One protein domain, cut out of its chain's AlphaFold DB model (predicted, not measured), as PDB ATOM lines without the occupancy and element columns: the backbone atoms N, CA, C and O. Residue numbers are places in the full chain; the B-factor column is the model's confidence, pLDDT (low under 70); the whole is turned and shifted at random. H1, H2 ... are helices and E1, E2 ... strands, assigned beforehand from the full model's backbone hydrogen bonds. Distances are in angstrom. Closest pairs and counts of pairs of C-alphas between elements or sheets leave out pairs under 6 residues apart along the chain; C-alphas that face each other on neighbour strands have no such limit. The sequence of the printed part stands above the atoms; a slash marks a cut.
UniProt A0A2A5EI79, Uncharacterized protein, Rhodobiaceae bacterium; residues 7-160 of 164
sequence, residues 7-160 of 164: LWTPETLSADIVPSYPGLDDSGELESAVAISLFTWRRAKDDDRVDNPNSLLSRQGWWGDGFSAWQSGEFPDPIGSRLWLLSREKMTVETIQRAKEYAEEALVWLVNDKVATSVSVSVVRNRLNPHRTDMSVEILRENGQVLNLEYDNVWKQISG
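What this domain is: This is residues 7 to 160 of the 164 residues of an uncharacterized protein of Rhodobiaceae bacterium (UniProt A0A2A5EI79). One antiparallel sheet of three strands, E3 E4 E5, is covered on one face by H4 and H1, while its other face is bare. The short hairpin of E1 and E2 packs on H1 through E1, H6 packs on the sheet near Thr 133 of E4 and also on H3, which is not on the sheet, and H2 lies far out from this body after a long loop, residues 40 to 62. The loop of residues 19 to 24 sticks out. The 154 printed residues hold six named helices and five named strands, in the order E1 E2 H1 H2 H3 H4 H5 E3 E4 E5 H6, and the class is mixed, helices and strands. The whole is compact, with a radius of gyration of the C-alphas of 16.3 A and spans of 48 by 46 by 30 A.

How they stand to each other: Begin at E1, residues 7 to 9, and E2, residues 14 to 17, an antiparallel hairpin at 164 degrees; N 9 and O 14 are 2.8 A apart, within hydrogen-bond range. Next comes H1, residues 29 to 39; its closest C-alphas to E1 are those of Ala 35 and Trp 8, 7.0 A apart. H2, residues 63 to 72, touches no helix. After it look for H3, residues 83 to 86, and H4, residues 93 to 107, which touch, the C-alphas of Leu 83 and Ala 99 being closest at 5.9 A. H4 touches H1 with residues 103 to 107 alone, the closest C-alphas being Ala 106 and Ser 37 at 5.5 A; they run opposite ways at a steep tilt of 42 degrees. H5, residues 109 to 112, meets H4 only through their link. Farther on, E3, residues 118 to 125, E4, residues 133 to 140, and E5, residues 146 to 151, make a meander, each strand the antiparallel neighbour of the one before. N 120 and O 138 are 2.9 A apart between E3 and E4, and N 137 and O 149 are 2.8 A apart between E4 and E5. H1 and H4 are on the same face of this sheet, an arrangement of two layers, helices on one face of a sheet. H4 lies over E3 at a height over the sheet of 7.7 A and runs along the strands, at 25 degrees to E3 on the local plane. H1 lies over E5 at a height over the sheet of 9.9 A and runs slantwise to the strands, at 35 degrees to E5 on the local plane. H5 only grazes the sheet. H6, residues 154 to 159, touches H3, with the C-alphas of Ile 158 and Trp 84 closest at 5.4 A. In H1, H2, H4 and H6 every O i to N i+4 pair is within hydrogen-bond range; H3 and H5 are too short for such a pair.

Where its parts are: Find C-alpha 7 at (-1.949, 29.744, -59.722), where E1 begins. H1 is 15.4 A long and H2 14.9 A. Find C-alpha 93 at (1.568, 35.303, -29.654); from there H4 runs 21.5 A to C-alpha 107. E3 measures 23.7 A, E4 23.3 A and E5 16.4 A. H6 ends at C-alpha 159, at (-10.176, 30.336, -42.189).

The domain as a whole: The two C-alphas farthest apart are those of Gln 71 and Leu 128, at 49.9 A. The printed part has no cut. The links E2 to H1 and H1 to H2 are long. Mean pLDDT of the printed part is 87.4; residues 10 to 11, 56 to 57 and 160 are under 70.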
ATOM      1  N   LEU A   7      -1.440  28.454 -60.184       84.56
ATOM      2  CA  LEU A   7      -1.949  29.744 -59.722       84.56
ATOM      3  C   LEU A   7      -2.740  29.508 -58.444       84.56
ATOM      4  O   LEU A   7      -3.931  29.193 -58.476       84.56
ATOM      5  N   TRP A   8      -2.055  29.627 -57.311       81.94
ATOM      6  CA  TRP A   8      -2.694  29.509 -56.011       81.94
ATOM      7  C   TRP A   8      -3.593  30.721 -55.739       81.94
ATOM      8  O   TRP A   8      -3.143  31.862 -55.820       81.94
ATOM      9  N   THR A   9      -4.856  30.462 -55.401       80.88
ATOM     10  CA  THR A   9      -5.836  31.460 -54.955       80.88
ATOM     11  C   THR A   9      -6.105  31.240 -53.465       80.88
ATOM     12  O   THR A   9      -6.880  30.345 -53.100       80.88
ATOM     13  N   PRO A  10      -5.458  32.013 -52.575       65.88
ATOM     14  CA  PRO A  10      -5.545  31.786 -51.137       65.88
ATOM     15  C   PRO A  10      -6.945  31.985 -50.553       65.88
ATOM     16  O   PRO A  10      -7.282  31.368 -49.546       65.88
ATOM     17  N   GLU A  11      -7.770  32.840 -51.163       67.25
ATOM     18  CA  GLU A  11      -9.111  33.175 -50.672       67.25
ATOM     19  C   GLU A  11     -10.058  31.978 -50.710       67.25
ATOM     20  O   GLU A  11     -10.915  31.831 -49.840       67.25
ATOM     21  N   THR A  12      -9.900  31.133 -51.724       71.62
ATOM     22  CA  THR A  12     -10.742  29.963 -51.981       71.62
ATOM     23  C   THR A  12     -10.031  28.651 -51.673       71.62
ATOM     24  O   THR A  12     -10.643  27.596 -51.837       71.62
ATOM     25  N   LEU A  13      -8.766  28.703 -51.227       72.69
ATOM     26  CA  LEU A  13      -7.891  27.536 -51.058       72.69
ATOM     27  C   LEU A  13      -7.915  26.624 -52.297       72.69
ATOM     28  O   LEU A  13      -8.014  25.401 -52.197       72.69
ATOM     29  N   SER A  14      -7.882  27.240 -53.478       81.56
ATOM     30  CA  SER A  14      -7.946  26.552 -54.764       81.56
ATOM     31  C   SER A  14      -6.750  26.920 -55.620       81.56
ATOM     32  O   SER A  14      -6.210  28.018 -55.500       81.56
ATOM     33  N   ALA A  15      -6.389  26.038 -56.540       85.25
ATOM     34  CA  ALA A  15      -5.337  26.293 -57.504       85.25
ATOM     35  C   ALA A  15      -5.840  26.028 -58.920       85.25
ATOM     36  O   ALA A  15      -6.622  25.097 -59.120       85.25
ATOM     37  N   ASP A  16      -5.374  26.825 -59.878       86.75
ATOM     38  CA  ASP A  16      -5.561  26.554 -61.303       86.75
ATOM     39  C   ASP A  16      -4.228  26.167 -61.952       86.75
ATOM     40  O   ASP A  16      -3.161  26.625 -61.532       86.75
ATOM     41  N   ILE A  17      -4.289  25.308 -62.964       86.56
ATOM     42  CA  ILE A  17      -3.119  24.839 -63.708       86.56
ATOM     43  C   ILE A  17      -2.772  25.873 -64.780       86.56
ATOM     44  O   ILE A  17      -3.644  26.323 -65.521       86.56
ATOM     45  N   VAL A  18      -1.489  26.212 -64.917       86.12
ATOM     46  CA  VAL A  18      -1.038  27.153 -65.951       86.12
ATOM     47  C   VAL A  18      -0.720  26.417 -67.261       86.12
ATOM     48  O   VAL A  18       0.218  25.616 -67.302       86.12
ATOM     49  N   PRO A  19      -1.445  26.678 -68.365       85.19
ATOM     50  CA  PRO A  19      -1.107  26.119 -69.671       85.19
ATOM     51  C   PRO A  19       0.104  26.837 -70.297       85.19
ATOM     52  O   PRO A  19       0.217  28.059 -70.221       85.19
ATOM     53  N   SER A  20       0.969  26.093 -70.992       83.94
ATOM     54  CA  SER A  20       2.092  26.631 -71.778       83.94
ATOM     55  C   SER A  20       2.286  25.802 -73.044       83.94
ATOM     56  O   SER A  20       2.762  24.678 -72.977       83.94
ATOM     57  N   TYR A  21       1.889  26.309 -74.214       77.31
ATOM     58  CA  TYR A  21       1.849  25.509 -75.447       77.31
ATOM     59  C   TYR A  21       3.236  24.956 -75.849       77.31
ATOM     60  O   TYR A  21       4.182  25.742 -75.937       77.31
ATOM     61  N   PRO A  22       3.376  23.650 -76.182       81.50
ATOM     62  CA  PRO A  22       2.331  22.631 -76.390       81.50
ATOM     63  C   PRO A  22       1.932  21.792 -75.150       81.50
ATOM     64  O   PRO A  22       1.330  20.733 -75.308       81.50
ATOM     65  N   GLY A  23       2.246  22.227 -73.931       84.12
ATOM     66  CA  GLY A  23       1.954  21.529 -72.674       84.12
ATOM     67  C   GLY A  23       1.527  22.451 -71.523       84.12
ATOM     68  O   GLY A  23       0.611  23.268 -71.662       84.12
ATOM     69  N   LEU A  24       2.161  22.274 -70.365       82.62
ATOM     70  CA  LEU A  24       1.897  23.004 -69.123       82.62
ATOM     71  C   LEU A  24       3.146  23.789 -68.714       82.62
ATOM     72  O   LEU A  24       4.252  23.414 -69.095       82.62
ATOM     73  N   ASP A  25       2.961  24.888 -67.985       81.00
ATOM     74  CA  ASP A  25       4.076  25.657 -67.426       81.00
ATOM     75  C   ASP A  25       4.719  24.863 -66.280       81.00
ATOM     76  O   ASP A  25       4.038  24.498 -65.322       81.00
ATOM     77  N   ASP A  26       6.016  24.585 -66.388       78.81
ATOM     78  CA  ASP A  26       6.825  23.856 -65.408       78.81
ATOM     79  C   ASP A  26       7.773  24.777 -64.616       78.81
ATOM     80  O   ASP A  26       8.541  24.323 -63.768       78.81
ATOM     81  N   SER A  27       7.711  26.096 -64.835       78.06
ATOM     82  CA  SER A  27       8.689  27.035 -64.275       78.06
ATOM     83  C   SER A  27       8.488  27.362 -62.789       78.06
ATOM     84  O   SER A  27       9.304  28.085 -62.223       78.06
ATOM     85  N   GLY A  28       7.377  26.931 -62.182       81.00
ATOM     86  CA  GLY A  28       6.947  27.308 -60.825       81.00
ATOM     87  C   GLY A  28       6.763  26.117 -59.889       81.00
ATOM     88  O   GLY A  28       5.853  26.117 -59.056       81.00
ATOM     89  N   GLU A  29       7.573  25.074 -60.081       83.31
ATOM     90  CA  GLU A  29       7.519  23.827 -59.313       83.31
ATOM     91  C   GLU A  29       7.600  24.066 -57.798       83.31
ATOM     92  O   GLU A  29       6.779  23.564 -57.033       83.31
ATOM     93  N   LEU A  30       8.545  24.895 -57.349       88.62
ATOM     94  CA  LEU A  30       8.828  25.059 -55.926       88.62
ATOM     95  C   LEU A  30       7.759  25.911 -55.248       88.62
ATOM     96  O   LEU A  30       7.326  25.595 -54.145       88.62
ATOM     97  N   GLU A  31       7.294  26.962 -55.913       90.19
ATOM     98  CA  GLU A  31       6.186  27.795 -55.457       90.19
ATOM     99  C   GLU A  31       4.911  26.969 -55.279       90.19
ATOM    100  O   GLU A  31       4.213  27.107 -54.271       90.19
ATOM    101  N   SER A  32       4.640  26.075 -56.231       90.56
ATOM    102  CA  SER A  32       3.477  25.185 -56.208       90.56
ATOM    103  C   SER A  32       3.593  24.167 -55.078       90.56
ATOM    104  O   SER A  32       2.663  24.020 -54.283       90.56
ATOM    105  N   ALA A  33       4.758  23.535 -54.938       91.69
ATOM    106  CA  ALA A  33       5.027  22.573 -53.878       91.69
ATOM    107  C   ALA A  33       4.937  23.208 -52.477       91.69
ATOM    108  O   ALA A  33       4.369  22.610 -51.558       91.69
ATOM    109  N   VAL A  34       5.421  24.445 -52.308       93.38
ATOM    110  CA  VAL A  34       5.289  25.206 -51.054       93.38
ATOM    111  C   VAL A  34       3.828  25.548 -50.778       93.38
ATOM    112  O   VAL A  34       3.357  25.324 -49.663       93.38
ATOM    113  N   ALA A  35       3.084  26.037 -51.774       91.44
ATOM    114  CA  ALA A  35       1.667  26.355 -51.607       91.44
ATOM    115  C   ALA A  35       0.848  25.114 -51.214       91.44
ATOM    116  O   ALA A  35       0.054  25.179 -50.276       91.44
ATOM    117  N   ILE A  36       1.092  23.967 -51.859       91.44
ATOM    118  CA  ILE A  36       0.476  22.684 -51.494       91.44
ATOM    119  C   ILE A  36       0.844  22.313 -50.056       91.44
ATOM    120  O   ILE A  36      -0.041  22.003 -49.257       91.44
ATOM    121  N   SER A  37       2.129  22.384 -49.705       93.75
ATOM    122  CA  SER A  37       2.616  22.040 -48.366       93.75
ATOM    123  C   SER A  37       1.977  22.913 -47.285       93.75
ATOM    124  O   SER A  37       1.620  22.416 -46.226       93.75
ATOM    125  N   LEU A  38       1.769  24.205 -47.534       93.56
ATOM    126  CA  LEU A  38       1.207  25.113 -46.535       93.56
ATOM    127  C   LEU A  38      -0.319  25.067 -46.467       93.56
ATOM    128  O   LEU A  38      -0.882  25.069 -45.373       93.56
ATOM    129  N   PHE A  39      -1.002  25.033 -47.608       90.81
ATOM    130  CA  PHE A  39      -2.434  25.335 -47.673       90.81
ATOM    131  C   PHE A  39      -3.327  24.140 -48.002       90.81
ATOM    132  O   PHE A  39      -4.539  24.300 -48.154       90.81
ATOM    133  N   THR A  40      -2.765  22.933 -48.040       89.62
ATOM    134  CA  THR A  40      -3.546  21.694 -47.965       89.62
ATOM    135  C   THR A  40      -3.533  21.121 -46.550       89.62
ATOM    136  O   THR A  40      -2.727  21.505 -45.699       89.62
ATOM    137  N   TRP A  41      -4.475  20.226 -46.256       90.50
ATOM    138  CA  TRP A  41      -4.645  19.695 -44.907       90.50
ATOM    139  C   TRP A  41      -3.750  18.488 -44.650       90.50
ATOM    140  O   TRP A  41      -4.015  17.398 -45.156       90.50
ATOM    141  N   ARG A  42      -2.776  18.663 -43.755       92.25
ATOM    142  CA  ARG A  42      -2.129  17.550 -43.054       92.25
ATOM    143  C   ARG A  42      -3.007  17.091 -41.900       92.25
ATOM    144  O   ARG A  42      -3.660  17.901 -41.233       92.25
ATOM    145  N   ARG A  43      -2.998  15.783 -41.646       91.12
ATOM    146  CA  ARG A  43      -3.738  15.178 -40.538       91.12
ATOM    147  C   ARG A  43      -3.240  15.705 -39.186       91.12
ATOM    148  O   ARG A  43      -2.037  15.782 -38.949       91.12
ATOM    149  N   ALA A  44      -4.167  16.037 -38.292       92.06
ATOM    150  CA  ALA A  44      -3.860  16.441 -36.920       92.06
ATOM    151  C   ALA A  44      -3.253  15.280 -36.110       92.06
ATOM    152  O   ALA A  44      -3.769  14.156 -36.165       92.06
ATOM    153  N   LYS A  45      -2.213  15.570 -35.320       90.06
ATOM    154  CA  LYS A  45      -1.565  14.637 -34.385       90.06
ATOM    155  C   LYS A  45      -2.468  14.330 -33.203       90.06
ATOM    156  O   LYS A  45      -3.384  15.091 -32.899       90.06
ATOM    157  N   ASP A  46      -2.216  13.224 -32.515       87.44
ATOM    158  CA  ASP A  46      -3.079  12.753 -31.428       87.44
ATOM    159  C   ASP A  46      -3.256  13.778 -30.296       87.44
ATOM    160  O   ASP A  46      -4.349  13.861 -29.734       87.44
ATOM    161  N   ASP A  47      -2.230  14.591 -30.035       89.12
ATOM    162  CA  ASP A  47      -2.183  15.661 -29.036       89.12
ATOM    163  C   ASP A  47      -2.764  17.008 -29.505       89.12
ATOM    164  O   ASP A  47      -2.994  17.899 -28.682       89.12
ATOM    165  N   ASP A  48      -3.060  17.165 -30.799       89.62
ATOM    166  CA  ASP A  48      -3.700  18.373 -31.313       89.62
ATOM    167  C   ASP A  48      -5.161  18.480 -30.854       89.62
ATOM    168  O   ASP A  48      -5.936  17.515 -30.841       89.62
ATOM    169  N   ARG A  49      -5.577  19.711 -30.540       86.25
ATOM    170  CA  ARG A  49      -6.972  20.029 -30.218       86.25
ATOM    171  C   ARG A  49      -7.778  20.123 -31.510       86.25
ATOM    172  O   ARG A  49      -7.492  20.962 -32.355       86.25
ATOM    173  N   VAL A  50      -8.820  19.305 -31.625       85.94
ATOM    174  CA  VAL A  50      -9.773  19.328 -32.745       85.94
ATOM    175  C   VAL A  50     -11.190  19.603 -32.239       85.94
ATOM    176  O   VAL A  50     -11.547  19.196 -31.135       85.94
ATOM    177  N   ASP A  51     -12.011  20.271 -33.052       76.56
ATOM    178  CA  ASP A  51     -13.361  20.714 -32.661       76.56
ATOM    179  C   ASP A  51     -14.321  19.559 -32.313       76.56
ATOM    180  O   ASP A  51     -15.224  19.723 -31.494       76.56
ATOM    181  N   ASN A  52     -14.147  18.383 -32.929       77.62
ATOM    182  CA  ASN A  52     -14.972  17.200 -32.666       77.62
ATOM    183  C   ASN A  52     -14.121  15.919 -32.623       77.62
ATOM    184  O   ASN A  52     -14.134  15.154 -33.587       77.62
ATOM    185  N   PRO A  53     -13.412  15.641 -31.516       75.19
ATOM    186  CA  PRO A  53     -12.443  14.544 -31.442       75.19
ATOM    187  C   PRO A  53     -13.046  13.149 -31.673       75.19
ATOM    188  O   PRO A  53     -12.318  12.223 -32.016       75.19
ATOM    189  N   ASN A  54     -14.368  12.999 -31.540       74.12
ATOM    190  CA  ASN A  54     -15.075  11.736 -31.764       74.12
ATOM    191  C   ASN A  54     -15.463  11.501 -33.236       74.12
ATOM    192  O   ASN A  54     -15.942  10.421 -33.580       74.12
ATOM    193  N   SER A  55     -15.295  12.495 -34.112       76.94
ATOM    194  CA  SER A  55     -15.545  12.350 -35.546       76.94
ATOM    195  C   SER A  55     -14.275  11.922 -36.273       76.94
ATOM    196  O   SER A  55     -13.244  12.585 -36.167       76.94
ATOM    197  N   LEU A  56     -14.363  10.870 -37.091       65.75
ATOM    198  CA  LEU A  56     -13.258  10.421 -37.949       65.75
ATOM    199  C   LEU A  56     -12.819  11.488 -38.965       65.75
ATOM    200  O   LEU A  56     -11.668  11.487 -39.389       65.75
ATOM    201  N   LEU A  57     -13.710  12.419 -39.320       68.94
ATOM    202  CA  LEU A  57     -13.420  13.520 -40.242       68.94
ATOM    203  C   LEU A  57     -12.785  14.734 -39.544       68.94
ATOM    204  O   LEU A  57     -12.342  15.662 -40.208       68.94
ATOM    205  N   SER A  58     -12.733  14.756 -38.207       79.19
ATOM    206  CA  SER A  58     -12.289  15.943 -37.457       79.19
ATOM    207  C   SER A  58     -10.799  16.236 -37.558       79.19
ATOM    208  O   SER A  58     -10.394  17.370 -37.329       79.19
ATOM    209  N   ARG A  59      -9.990  15.223 -37.880       84.88
ATOM    210  CA  ARG A  59      -8.529  15.333 -37.938       84.88
ATOM    211  C   ARG A  59      -8.011  15.708 -39.326       84.88
ATOM    212  O   ARG A  59      -6.807  15.915 -39.440       84.88
ATOM    213  N   GLN A  60      -8.895  15.812 -40.328       88.38
ATOM    214  CA  GLN A  60      -8.567  16.087 -41.734       88.38
ATOM    215  C   GLN A  60      -7.418  15.201 -42.262       88.38
ATOM    216  O   GLN A  60      -7.090  14.168 -41.670       88.38
ATOM    217  N   GLY A  61      -6.827  15.569 -43.398       87.44
ATOM    218  CA  GLY A  61      -5.657  14.902 -43.968       87.44
ATOM    219  C   GLY A  61      -5.744  14.718 -45.477       87.44
ATOM    220  O   GLY A  61      -6.822  14.819 -46.072       87.44
ATOM    221  N   TRP A  62      -4.605  14.398 -46.086       87.12
ATOM    222  CA  TRP A  62      -4.539  13.993 -47.479       87.12
ATOM    223  C   TRP A  62      -4.779  12.487 -47.602       87.12
ATOM    224  O   TRP A  62      -4.183  11.673 -46.899       87.12
ATOM    225  N   TRP A  63      -5.680  12.097 -48.501       81.69
ATOM    226  CA  TRP A  63      -6.045  10.691 -48.689       81.69
ATOM    227  C   TRP A  63      -4.866   9.833 -49.184       81.69
ATOM    228  O   TRP A  63      -4.821   8.636 -48.895       81.69
ATOM    229  N   GLY A  64      -3.909  10.444 -49.894       81.50
ATOM    230  CA  GLY A  64      -2.727   9.771 -50.432       81.50
ATOM    231  C   GLY A  64      -1.775   9.247 -49.355       81.50
ATOM    232  O   GLY A  64      -1.209   8.174 -49.539       81.50
ATOM    233  N   ASP A  65      -1.690   9.905 -48.192       83.62
ATOM    234  CA  ASP A  65      -0.845   9.448 -47.076       83.62
ATOM    235  C   ASP A  65      -1.264   8.051 -46.593       83.62
ATOM    236  O   ASP A  65      -0.434   7.181 -46.327       83.62
ATOM    237  N   GLY A  66      -2.579   7.810 -46.521       80.06
ATOM    238  CA  GLY A  66      -3.130   6.517 -46.119       80.06
ATOM    239  C   GLY A  66      -2.953   5.433 -47.184       80.06
ATOM    240  O   GLY A  66      -2.705   4.276 -46.844       80.06
ATOM    241  N   PHE A  67      -3.063   5.797 -48.465       78.00
ATOM    242  CA  PHE A  67      -2.874   4.859 -49.572       78.00
ATOM    243  C   PHE A  67      -1.414   4.411 -49.700       78.00
ATOM    244  O   PHE A  67      -1.151   3.216 -49.821       78.00
ATOM    245  N   SER A  68      -0.467   5.346 -49.606       75.44
ATOM    246  CA  SER A  68       0.967   5.049 -49.624       75.44
ATOM    247  C   SER A  68       1.357   4.124 -48.474       75.44
ATOM    248  O   SER A  68       1.976   3.091 -48.721       75.44
ATOM    249  N   ALA A  69       0.896   4.411 -47.251       77.62
ATOM    250  CA  ALA A  69       1.132   3.548 -46.093       77.62
ATOM    251  C   ALA A  69       0.572   2.130 -46.283       77.62
ATOM    252  O   ALA A  69       1.201   1.148 -45.889       77.62
ATOM    253  N   TRP A  70      -0.595   2.007 -46.920       77.56
ATOM    254  CA  TRP A  70      -1.181   0.710 -47.250       77.56
ATOM    255  C   TRP A  70      -0.366  -0.065 -48.298       77.56
ATOM    256  O   TRP A  70      -0.283  -1.290 -48.214       77.56
ATOM    257  N   GLN A  71       0.242   0.623 -49.268       79.56
ATOM    258  CA  GLN A  71       0.961  -0.008 -50.375       79.56
ATOM    259  C   GLN A  71       2.411  -0.384 -50.033       79.56
ATOM    260  O   GLN A  71       2.851  -1.472 -50.404       79.56
ATOM    261  N   SER A  72       3.160   0.500 -49.368       78.69
ATOM    262  CA  SER A  72       4.588   0.299 -49.068       78.69
ATOM    263  C   SER A  72       4.843  -0.301 -47.683       78.69
ATOM    264  O   SER A  72       5.911  -0.863 -47.455       78.69
ATOM    265  N   GLY A  73       3.884  -0.190 -46.755       75.00
ATOM    266  CA  GLY A  73       4.100  -0.484 -45.335       75.00
ATOM    267  C   GLY A  73       4.874   0.610 -44.586       75.00
ATOM    268  O   GLY A  73       5.130   0.458 -43.393       75.00
ATOM    269  N   GLU A  74       5.215   1.713 -45.259       72.94
ATOM    270  CA  GLU A  74       5.900   2.880 -44.703       72.94
ATOM    271  C   GLU A  74       4.991   4.109 -44.794       72.94
ATOM    272  O   GLU A  74       4.339   4.338 -45.812       72.94
ATOM    273  N   PHE A  75       4.949   4.926 -43.741       70.06
ATOM    274  CA  PHE A  75       4.240   6.203 -43.801       70.06
ATOM    275  C   PHE A  75       5.097   7.208 -44.581       70.06
ATOM    276  O   PHE A  75       6.203   7.498 -44.123       70.06
ATOM    277  N   PRO A  76       4.632   7.728 -45.735       75.31
ATOM    278  CA  PRO A  76       5.370   8.756 -46.460       75.31
ATOM    279  C   PRO A  76       5.416  10.061 -45.657       75.31
ATOM    280  O   PRO A  76       4.649  10.242 -44.702       75.31
ATOM    281  N   ASP A  77       6.266  10.992 -46.090       81.06
ATOM    282  CA  ASP A  77       6.220  12.360 -45.586       81.06
ATOM    283  C   ASP A  77       4.821  12.955 -45.826       81.06
ATOM    284  O   ASP A  77       4.344  12.975 -46.966       81.06
ATOM    285  N   PRO A  78       4.130  13.413 -44.768       86.81
ATOM    286  CA  PRO A  78       2.732  13.790 -44.879       86.81
ATOM    287  C   PRO A  78       2.562  15.081 -45.678       86.81
ATOM    288  O   PRO A  78       3.220  16.088 -45.397       86.81
ATOM    289  N   ILE A  79       1.617  15.100 -46.613       89.88
ATOM    290  CA  ILE A  79       1.336  16.303 -47.409       89.88
ATOM    291  C   ILE A  79       0.492  17.307 -46.614       89.88
ATOM    292  O   ILE A  79      -0.409  16.949 -45.851       89.88
ATOM    293  N   GLY A  80       0.785  18.593 -46.817       92.88
ATOM    294  CA  GLY A  80       0.033  19.709 -46.254       92.88
ATOM    295  C   GLY A  80       0.533  20.167 -44.887       92.88
ATOM    296  O   GLY A  80       1.578  19.731 -44.395       92.88
ATOM    297  N   SER A  81      -0.250  21.032 -44.241       95.00
ATOM    298  CA  SER A  81       0.067  21.597 -42.929       95.00
ATOM    299  C   SER A  81      -1.082  21.441 -41.938       95.00
ATOM    300  O   SER A  81      -2.226  21.143 -42.293       95.00
ATOM    301  N   ARG A  82      -0.772  21.678 -40.662       94.38
ATOM    302  CA  ARG A  82      -1.752  21.754 -39.571       94.38
ATOM    303  C   ARG A  82      -2.258  23.181 -39.323       94.38
ATOM    304  O   ARG A  82      -2.966  23.416 -38.348       94.38
ATOM    305  N   LEU A  83      -1.954  24.135 -40.213       93.88
ATOM    306  CA  LEU A  83      -2.381  25.535 -40.084       93.88
ATOM    307  C   LEU A  83      -3.905  25.683 -39.963       93.88
ATOM    308  O   LEU A  83      -4.383  26.570 -39.262       93.88
ATOM    309  N   TRP A  84      -4.675  24.783 -40.578       91.31
ATOM    310  CA  TRP A  84      -6.137  24.770 -40.502       91.31
ATOM    311  C   TRP A  84      -6.684  24.619 -39.069       91.31
ATOM    312  O   TRP A  84      -7.794  25.085 -38.802       91.31
ATOM    313  N   LEU A  85      -5.915  24.052 -38.128       92.00
ATOM    314  CA  LEU A  85      -6.286  23.985 -36.705       92.00
ATOM    315  C   LEU A  85      -6.431  25.381 -36.079       92.00
ATOM    316  O   LEU A  85      -7.201  25.569 -35.142       92.00
ATOM    317  N   LEU A  86      -5.719  26.372 -36.619       92.00
ATOM    318  CA  LEU A  86      -5.696  27.743 -36.110       92.00
ATOM    319  C   LEU A  86      -6.822  28.612 -36.694       92.00
ATOM    320  O   LEU A  86      -7.013  29.743 -36.253       92.00
ATOM    321  N   SER A  87      -7.594  28.089 -37.654       88.12
ATOM    322  CA  SER A  87      -8.637  28.820 -38.397       88.12
ATOM    323  C   SER A  87      -9.688  29.499 -37.513       88.12
ATOM    324  O   SER A  87     -10.187  30.571 -37.854       88.12
ATOM    325  N   ARG A  88     -10.021  28.888 -36.372       85.81
ATOM    326  CA  ARG A  88     -11.009  29.387 -35.398       85.81
ATOM    327  C   ARG A  88     -10.378  29.968 -34.138       85.81
ATOM    328  O   ARG A  88     -11.088  30.427 -33.242       85.81
ATOM    329  N   GLU A  89      -9.055  29.944 -34.046       89.44
ATOM    330  CA  GLU A  89      -8.348  30.463 -32.889       89.44
ATOM    331  C   GLU A  89      -8.110  31.972 -33.002       89.44
ATOM    332  O   GLU A  89      -7.906  32.540 -34.081       89.44
ATOM    333  N   LYS A  90      -8.103  32.643 -31.847       88.50
ATOM    334  CA  LYS A  90      -7.741  34.060 -31.773       88.50
ATOM    335  C   LYS A  90      -6.265  34.230 -32.110       88.50
ATOM    336  O   LYS A  90      -5.436  33.467 -31.636       88.50
ATOM    337  N   MET A  91      -5.938  35.299 -32.827       89.88
ATOM    338  CA  MET A  91      -4.555  35.678 -33.115       89.88
ATOM    339  C   MET A  91      -3.851  36.146 -31.834       89.88
ATOM    340  O   MET A  91      -3.994  37.299 -31.414       89.88
ATOM    341  N   THR A  92      -3.096  35.252 -31.200       92.00
ATOM    342  CA  THR A  92      -2.244  35.537 -30.040       92.00
ATOM    343  C   THR A  92      -0.778  35.269 -30.385       92.00
ATOM    344  O   THR A  92      -0.459  34.752 -31.452       92.00
ATOM    345  N   VAL A  93       0.140  35.625 -29.483       92.12
ATOM    346  CA  VAL A  93       1.568  35.303 -29.654       92.12
ATOM    347  C   VAL A  93       1.777  33.787 -29.754       92.12
ATOM    348  O   VAL A  93       2.550  33.329 -30.587       92.12
ATOM    349  N   GLU A  94       1.037  33.012 -28.961       93.69
ATOM    350  CA  GLU A  94       1.096  31.549 -28.961       93.69
ATOM    351  C   GLU A  94       0.589  30.951 -30.279       93.69
ATOM    352  O   GLU A  94       1.230  30.067 -30.839       93.69
ATOM    353  N   THR A  95      -0.529  31.447 -30.823       93.44
ATOM    354  CA  THR A  95      -1.044  30.927 -32.099       93.44
ATOM    355  C   THR A  95      -0.144  31.304 -33.271       93.44
ATOM    356  O   THR A  95       0.008  30.512 -34.194       93.44
ATOM    357  N   ILE A  96       0.484  32.484 -33.238       94.25
ATOM    358  CA  ILE A  96       1.471  32.902 -34.245       94.25
ATOM    359  C   ILE A  96       2.701  31.990 -34.204       94.25
ATOM    360  O   ILE A  96       3.179  31.562 -35.252       94.25
ATOM    361  N   GLN A  97       3.182  31.655 -33.005       95.81
ATOM    362  CA  GLN A  97       4.295  30.728 -32.832       95.81
ATOM    363  C   GLN A  97       3.941  29.325 -33.351       95.81
ATOM    364  O   GLN A  97       4.695  28.762 -34.141       95.81
ATOM    365  N   ARG A  98       2.746  28.809 -33.027       95.75
ATOM    366  CA  ARG A  98       2.247  27.542 -33.592       95.75
ATOM    367  C   ARG A  98       2.101  27.585 -35.112       95.75
ATOM    368  O   ARG A  98       2.412  26.606 -35.778       95.75
ATOM    369  N   ALA A  99       1.663  28.710 -35.681       96.00
ATOM    370  CA  ALA A  99       1.568  28.864 -37.133       96.00
ATOM    371  C   ALA A  99       2.942  28.736 -37.799       96.00
ATOM    372  O   ALA A  99       3.071  28.056 -38.815       96.00
ATOM    373  N   LYS A 100       3.974  29.346 -37.203       97.19
ATOM    374  CA  LYS A 100       5.354  29.185 -37.660       97.19
ATOM    375  C   LYS A 100       5.789  27.718 -37.586       97.19
ATOM    376  O   LYS A 100       6.248  27.184 -38.587       97.19
ATOM    377  N   GLU A 101       5.586  27.062 -36.447       96.69
ATOM    378  CA  GLU A 101       5.972  25.657 -36.244       96.69
ATOM    379  C   GLU A 101       5.276  24.713 -37.234       96.69
ATOM    380  O   GLU A 101       5.920  23.852 -37.826       96.69
ATOM    381  N   TYR A 102       3.972  24.891 -37.466       96.62
ATOM    382  CA  TYR A 102       3.223  24.088 -38.434       96.62
ATOM    383  C   TYR A 102       3.682  24.316 -39.877       96.62
ATOM    384  O   TYR A 102       3.656  23.376 -40.669       96.62
ATOM    385  N   ALA A 103       4.096  25.534 -40.226       97.00
ATOM    386  CA  ALA A 103       4.636  25.844 -41.543       97.00
ATOM    387  C   ALA A 103       6.055  25.277 -41.732       97.00
ATOM    388  O   ALA A 103       6.334  24.682 -42.769       97.00
ATOM    389  N   GLU A 104       6.933  25.386 -40.731       96.94
ATOM    390  CA  GLU A 104       8.271  24.773 -40.769       96.94
ATOM    391  C   GLU A 104       8.174  23.244 -40.878       96.94
ATOM    392  O   GLU A 104       8.835  22.633 -41.715       96.94
ATOM    393  N   GLU A 105       7.281  22.625 -40.102       96.12
ATOM    394  CA  GLU A 105       7.013  21.185 -40.166       96.12
ATOM    395  C   GLU A 105       6.457  20.753 -41.532       96.12
ATOM    396  O   GLU A 105       6.712  19.638 -41.994       96.12
ATOM    397  N   ALA A 106       5.663  21.604 -42.181       95.88
ATOM    398  CA  ALA A 106       5.113  21.326 -43.501       95.88
ATOM    399  C   ALA A 106       6.175  21.373 -44.607       95.88
ATOM    400  O   ALA A 106       6.028  20.688 -45.613       95.88
ATOM    401  N   LEU A 107       7.246  22.146 -44.415       96.62
ATOM    402  CA  LEU A 107       8.271  22.397 -45.430       96.62
ATOM    403  C   LEU A 107       9.586  21.648 -45.192       96.62
ATOM    404  O   LEU A 107      10.485  21.721 -46.028       96.62
ATOM    405  N   VAL A 108       9.706  20.908 -44.087       95.44
ATOM    406  CA  VAL A 108      10.936  20.179 -43.729       95.44
ATOM    407  C   VAL A 108      11.379  19.178 -44.803       95.44
ATOM    408  O   VAL A 108      12.577  18.971 -44.995       95.44
ATOM    409  N   TRP A 109      10.428  18.608 -45.554       94.19
ATOM    410  CA  TRP A 109      10.706  17.649 -46.625       94.19
ATOM    411  C   TRP A 109      11.601  18.247 -47.721       94.19
ATOM    412  O   TRP A 109      12.452  17.545 -48.254       94.19
ATOM    413  N   LEU A 110      11.508  19.561 -47.987       94.00
ATOM    414  CA  LEU A 110      12.365  20.243 -48.963       94.00
ATOM    415  C   LEU A 110      13.851  20.073 -48.630       94.00
ATOM    416  O   LEU A 110      14.680  19.991 -49.533       94.00
ATOM    417  N   VAL A 111      14.192  20.010 -47.342       94.88
ATOM    418  CA  VAL A 111      15.567  19.791 -46.886       94.88
ATOM    419  C   VAL A 111      15.906  18.302 -46.866       94.88
ATOM    420  O   VAL A 111      16.975  17.916 -47.337       94.88
ATOM    421  N   ASN A 112      14.998  17.458 -46.365       93.12
ATOM    422  CA  ASN A 112      15.212  16.007 -46.284       93.12
ATOM    423  C   ASN A 112      15.474  15.385 -47.666       93.12
ATOM    424  O   ASN A 112      16.405  14.592 -47.820       93.12
ATOM    425  N   ASP A 113      14.726  15.830 -48.676       91.50
ATOM    426  CA  ASP A 113      14.822  15.359 -50.060       91.50
ATOM    427  C   ASP A 113      15.867  16.123 -50.888       91.50
ATOM    428  O   ASP A 113      16.021  15.875 -52.085       91.50
ATOM    429  N   LYS A 114      16.623  17.037 -50.260       92.44
ATOM    430  CA  LYS A 114      17.674  17.858 -50.891       92.44
ATOM    431  C   LYS A 114      17.173  18.756 -52.029       92.44
ATOM    432  O   LYS A 114      17.926  19.112 -52.932       92.44
ATOM    433  N   VAL A 115      15.905  19.162 -51.978       91.56
ATOM    434  CA  VAL A 115      15.357  20.207 -52.860       91.56
ATOM    435  C   VAL A 115      15.910  21.584 -52.466       91.56
ATOM    436  O   VAL A 115      16.156  22.441 -53.317       91.56
ATOM    437  N   ALA A 116      16.135  21.791 -51.168       94.12
ATOM    438  CA  ALA A 116      16.680  23.002 -50.579       94.12
ATOM    439  C   ALA A 116      17.763  22.678 -49.540       94.12
ATOM    440  O   ALA A 116      17.714  21.666 -48.850       94.12
ATOM    441  N   THR A 117      18.718  23.588 -49.382       95.94
ATOM    442  CA  THR A 117      19.737  23.550 -48.327       95.94
ATOM    443  C   THR A 117      19.160  23.994 -46.984       95.94
ATOM    444  O   THR A 117      19.535  23.474 -45.936       95.94
ATOM    445  N   SER A 118      18.256  24.977 -47.000       96.50
ATOM    446  CA  SER A 118      17.563  25.447 -45.801       96.50
ATOM    447  C   SER A 118      16.220  26.078 -46.137       96.50
ATOM    448  O   SER A 118      16.064  26.697 -47.191       96.50
ATOM    449  N   VAL A 119      15.288  25.984 -45.191       96.75
ATOM    450  CA  VAL A 119      13.996  26.675 -45.214       96.75
ATOM    451  C   VAL A 119      13.839  27.452 -43.911       96.75
ATOM    452  O   VAL A 119      14.116  26.920 -42.837       96.75
ATOM    453  N   SER A 120      13.396  28.702 -44.002       97.12
ATOM    454  CA  SER A 120      13.101  29.564 -42.858       97.12
ATOM    455  C   SER A 120      11.709  30.156 -43.009       97.12
ATOM    456  O   SER A 120      11.372  30.708 -44.057       97.12
ATOM    457  N   VAL A 121      10.896  30.060 -41.956       97.81
ATOM    458  CA  VAL A 121       9.551  30.641 -41.925       97.81
ATOM    459  C   VAL A 121       9.507  31.748 -40.879       97.81
ATOM    460  O   VAL A 121       9.925  31.580 -39.729       97.81
ATOM    461  N   SER A 122       8.945  32.891 -41.256       96.81
ATOM    462  CA  SER A 122       8.574  33.947 -40.318       96.81
ATOM    463  C   SER A 122       7.080  34.197 -40.393       96.81
ATOM    464  O   SER A 122       6.526  34.313 -41.480       96.81
ATOM    465  N   VAL A 123       6.426  34.299 -39.237       95.69
ATOM    466  CA  VAL A 123       5.021  34.704 -39.136       95.69
ATOM    467  C   VAL A 123       4.963  35.917 -38.230       95.69
ATOM    468  O   VAL A 123       5.384  35.862 -37.074       95.69
ATOM    469  N   VAL A 124       4.467  37.032 -38.754       93.44
ATOM    470  CA  VAL A 124       4.450  38.309 -38.043       93.44
ATOM    471  C   VAL A 124       3.060  38.911 -38.047       93.44
ATOM    472  O   VAL A 124       2.315  38.843 -39.020       93.44
ATOM    473  N   ARG A 125       2.698  39.543 -36.931       90.69
ATOM    474  CA  ARG A 125       1.504  40.380 -36.880       90.69
ATOM    475  C   ARG A 125       1.788  41.679 -37.625       90.69
ATOM    476  O   ARG A 125       2.792  42.340 -37.351       90.69
ATOM    477  N   ASN A 126       0.898  42.055 -38.535       88.94
ATOM    478  CA  ASN A 126       1.062  43.278 -39.297       88.94
ATOM    479  C   ASN A 126       1.000  44.494 -38.355       88.94
ATOM    480  O   ASN A 126       0.104  44.612 -37.516       88.94
ATOM    481  N   ARG A 127       1.977  45.401 -38.480       82.00
ATOM    482  CA  ARG A 127       2.097  46.575 -37.597       82.00
ATOM    483  C   ARG A 127       0.993  47.607 -37.827       82.00
ATOM    484  O   ARG A 127       0.632  48.313 -36.893       82.00
ATOM    485  N   LEU A 128       0.487  47.705 -39.056       86.00
ATOM    486  CA  LEU A 128      -0.534  48.676 -39.455       86.00
ATOM    487  C   LEU A 128      -1.951  48.122 -39.272       86.00
ATOM    488  O   LEU A 128      -2.868  48.880 -38.970       86.00
ATOM    489  N   ASN A 129      -2.131  46.806 -39.417       84.69
ATOM    490  CA  ASN A 129      -3.405  46.131 -39.193       84.69
ATOM    491  C   ASN A 129      -3.252  44.963 -38.198       84.69
ATOM    492  O   ASN A 129      -2.918  43.849 -38.601       84.69
ATOM    493  N   PRO A 130      -3.573  45.166 -36.908       79.56
ATOM    494  CA  PRO A 130      -3.461  44.126 -35.888       79.56
ATOM    495  C   PRO A 130      -4.361  42.899 -36.117       79.56
ATOM    496  O   PRO A 130      -4.203  41.902 -35.413       79.56
ATOM    497  N   HIS A 131      -5.310  42.938 -37.053       80.62
ATOM    498  CA  HIS A 131      -6.149  41.790 -37.416       80.62
ATOM    499  C   HIS A 131      -5.580  40.978 -38.586       80.62
ATOM    500  O   HIS A 131      -6.241  40.071 -39.078       80.62
ATOM    501  N   ARG A 132      -4.361  41.295 -39.033       84.88
ATOM    502  CA  ARG A 132      -3.673  40.625 -40.134       84.88
ATOM    503  C   ARG A 132      -2.350  40.025 -39.657       84.88
ATOM    504  O   ARG A 132      -1.607  40.649 -38.895       84.88
ATOM    505  N   THR A 133      -2.062  38.814 -40.113       90.12
ATOM    506  CA  THR A 133      -0.756  38.161 -39.976       90.12
ATOM    507  C   THR A 133      -0.192  37.842 -41.342       90.12
ATOM    508  O   THR A 133      -0.910  37.360 -42.214       90.12
ATOM    509  N   ASP A 134       1.094  38.107 -41.497       92.94
ATOM    510  CA  ASP A 134       1.839  37.883 -42.725       92.94
ATOM    511  C   ASP A 134       2.847  36.767 -42.476       92.94
ATOM    512  O   ASP A 134       3.447  36.698 -41.399       92.94
ATOM    513  N   MET A 135       2.991  35.874 -43.449       95.00
ATOM    514  CA  MET A 135       3.974  34.798 -43.417       95.00
ATOM    515  C   MET A 135       4.950  34.978 -44.564       95.00
ATOM    516  O   MET A 135       4.535  35.212 -45.693       95.00
ATOM    517  N   SER A 136       6.235  34.825 -44.279       96.12
ATOM    518  CA  SER A 136       7.276  34.753 -45.294       96.12
ATOM    519  C   SER A 136       8.006  33.423 -45.191       96.12
ATOM    520  O   SER A 136       8.318  32.967 -44.087       96.12
ATOM    521  N   VAL A 137       8.299  32.828 -46.339       97.31
ATOM    522  CA  VAL A 137       9.091  31.608 -46.473       97.31
ATOM    523  C   VAL A 137      10.315  31.931 -47.314       97.31
ATOM    524  O   VAL A 137      10.185  32.347 -48.462       97.31
ATOM    525  N   GLU A 138      11.492  31.739 -46.733       97.38
ATOM    526  CA  GLU A 138      12.781  31.868 -47.408       97.38
ATOM    527  C   GLU A 138      13.359  30.470 -47.642       97.38
ATOM    528  O   GLU A 138      13.486  29.675 -46.706       97.38
ATOM    529  N   ILE A 139      13.702  30.170 -48.893       96.69
ATOM    530  CA  ILE A 139      14.240  28.874 -49.312       96.69
ATOM    531  C   ILE A 139      15.579  29.097 -50.000       96.69
ATOM    532  O   ILE A 139      15.648  29.740 -51.047       96.69
ATOM    533  N   LEU A 140      16.640  28.523 -49.436       95.75
ATOM    534  CA  LEU A 140      17.977  28.526 -50.025       95.75
ATOM    535  C   LEU A 140      18.202  27.220 -50.785       95.75
ATOM    536  O   LEU A 140      18.162  26.147 -50.188       95.75
ATOM    537  N   ARG A 141      18.485  27.303 -52.084       91.81
ATOM    538  CA  ARG A 141      18.826  26.147 -52.927       91.81
ATOM    539  C   ARG A 141      20.326  25.835 -52.883       91.81
ATOM    540  O   ARG A 141      21.143  26.694 -52.549       91.81
ATOM    541  N   GLU A 142      20.709  24.624 -53.294       88.25
ATOM    542  CA  GLU A 142      22.121  24.198 -53.355       88.25
ATOM    543  C   GLU A 142      22.981  25.088 -54.271       88.25
ATOM    544  O   GLU A 142      24.165  25.296 -54.019       88.25
ATOM    545  N   ASN A 143      22.379  25.667 -55.314       88.94
ATOM    546  CA  ASN A 143      23.045  26.584 -56.242       88.94
ATOM    547  C   ASN A 143      23.228  28.016 -55.686       88.94
ATOM    548  O   ASN A 143      23.704  28.892 -56.408       88.94
ATOM    549  N   GLY A 144      22.828  28.268 -54.434       90.31
ATOM    550  CA  GLY A 144      22.905  29.572 -53.773       90.31
ATOM    551  C   GLY A 144      21.757  30.533 -54.100       90.31
ATOM    552  O   GLY A 144      21.750  31.652 -53.591       90.31
ATOM    553  N   GLN A 145      20.787  30.136 -54.930       91.12
ATOM    554  CA  GLN A 145      19.594  30.945 -55.185       91.12
ATOM    555  C   GLN A 145      18.676  30.949 -53.964       91.12
ATOM    556  O   GLN A 145      18.446  29.910 -53.343       91.12
ATOM    557  N   VAL A 146      18.125  32.125 -53.667       93.88
ATOM    558  CA  VAL A 146      17.148  32.326 -52.598       93.88
ATOM    559  C   VAL A 146      15.792  32.617 -53.225       93.88
ATOM    560  O   VAL A 146      15.664  33.551 -54.017       93.88
ATOM    561  N   LEU A 147      14.793  31.811 -52.873       93.12
ATOM    562  CA  LEU A 147      13.395  32.055 -53.200       93.12
ATOM    563  C   LEU A 147      12.683  32.584 -51.956       93.12
ATOM    564  O   LEU A 147      12.669  31.912 -50.926       93.12
ATOM    565  N   ASN A 148      12.071  33.759 -52.084       94.75
ATOM    566  CA  ASN A 148      11.261  34.373 -51.039       94.75
ATOM    567  C   ASN A 148       9.796  34.381 -51.460       94.75
ATOM    568  O   ASN A 148       9.449  34.943 -52.499       94.75
ATOM    569  N   LEU A 149       8.954  33.762 -50.638       92.81
ATOM    570  CA  LEU A 149       7.511  33.698 -50.826       92.81
ATOM    571  C   LEU A 149       6.830  34.440 -49.687       92.81
ATOM    572  O   LEU A 149       7.113  34.187 -48.518       92.81
ATOM    573  N   GLU A 150       5.931  35.352 -50.036       92.31
ATOM    574  CA  GLU A 150       5.176  36.155 -49.080       92.31
ATOM    575  C   GLU A 150       3.689  35.823 -49.192       92.31
ATOM    576  O   GLU A 150       3.106  35.827 -50.277       92.31
ATOM    577  N   TYR A 151       3.079  35.528 -48.048       90.75
ATOM    578  CA  TYR A 151       1.668  35.209 -47.919       90.75
ATOM    579  C   TYR A 151       1.000  36.222 -47.001       90.75
ATOM    580  O   TYR A 151       1.172  36.229 -45.776       90.75
ATOM    581  N   ASP A 152       0.194  37.066 -47.628       88.88
ATOM    582  CA  ASP A 152      -0.556  38.115 -46.966       88.88
ATOM    583  C   ASP A 152      -1.782  37.559 -46.246       88.88
ATOM    584  O   ASP A 152      -2.587  36.824 -46.822       88.88
ATOM    585  N   ASN A 153      -1.991  37.999 -45.005       86.38
ATOM    586  CA  ASN A 153      -3.199  37.690 -44.241       86.38
ATOM    587  C   ASN A 153      -3.491  36.184 -44.113       86.38
ATOM    588  O   ASN A 153      -4.605  35.726 -44.374       86.38
ATOM    589  N   VAL A 154      -2.497  35.414 -43.665       87.62
ATOM    590  CA  VAL A 154      -2.581  33.949 -43.539       87.62
ATOM    591  C   VAL A 154      -3.796  33.500 -42.738       87.62
ATOM    592  O   VAL A 154      -4.435  32.523 -43.112       87.62
ATOM    593  N   TRP A 155      -4.181  34.234 -41.687       87.00
ATOM    594  CA  TRP A 155      -5.376  33.907 -40.899       87.00
ATOM    595  C   TRP A 155      -6.657  33.875 -41.740       87.00
ATOM    596  O   TRP A 155      -7.505  33.005 -41.546       87.00
ATOM    597  N   LYS A 156      -6.792  34.787 -42.709       85.69
ATOM    598  CA  LYS A 156      -7.919  34.783 -43.648       85.69
ATOM    599  C   LYS A 156      -7.837  33.608 -44.622       85.69
ATOM    600  O   LYS A 156      -8.866  33.031 -44.955       85.69
ATOM    601  N   GLN A 157      -6.630  33.238 -45.048       82.38
ATOM    602  CA  GLN A 157      -6.420  32.117 -45.968       82.38
ATOM    603  C   GLN A 157      -6.832  30.792 -45.307       82.38
ATOM    604  O   GLN A 157      -7.625  30.034 -45.855       82.38
ATOM    605  N   ILE A 158      -6.384  30.549 -44.073       84.25
ATOM    606  CA  ILE A 158      -6.658  29.291 -43.355       84.25
ATOM    607  C   ILE A 158      -8.086  29.194 -42.813       84.25
ATOM    608  O   ILE A 158      -8.558  28.093 -42.540       84.25
ATOM    609  N   SER A 159      -8.775  30.325 -42.628       78.75
ATOM    610  CA  SER A 159     -10.176  30.336 -42.189       78.75
ATOM    611  C   SER A 159     -11.168  30.086 -43.322       78.75
ATOM    612  O   SER A 159     -12.339  29.854 -43.026       78.75
ATOM    613  N   GLY A 160     -10.703  30.057 -44.579       62.59
ATOM    614  CA  GLY A 160     -11.559  29.964 -45.757       62.59
ATOM    615  C   GLY A 160     -12.432  31.208 -45.817       62.59
ATOM    616  O   GLY A 160     -13.521  31.206 -45.244       62.59
TER     617      GLY A 160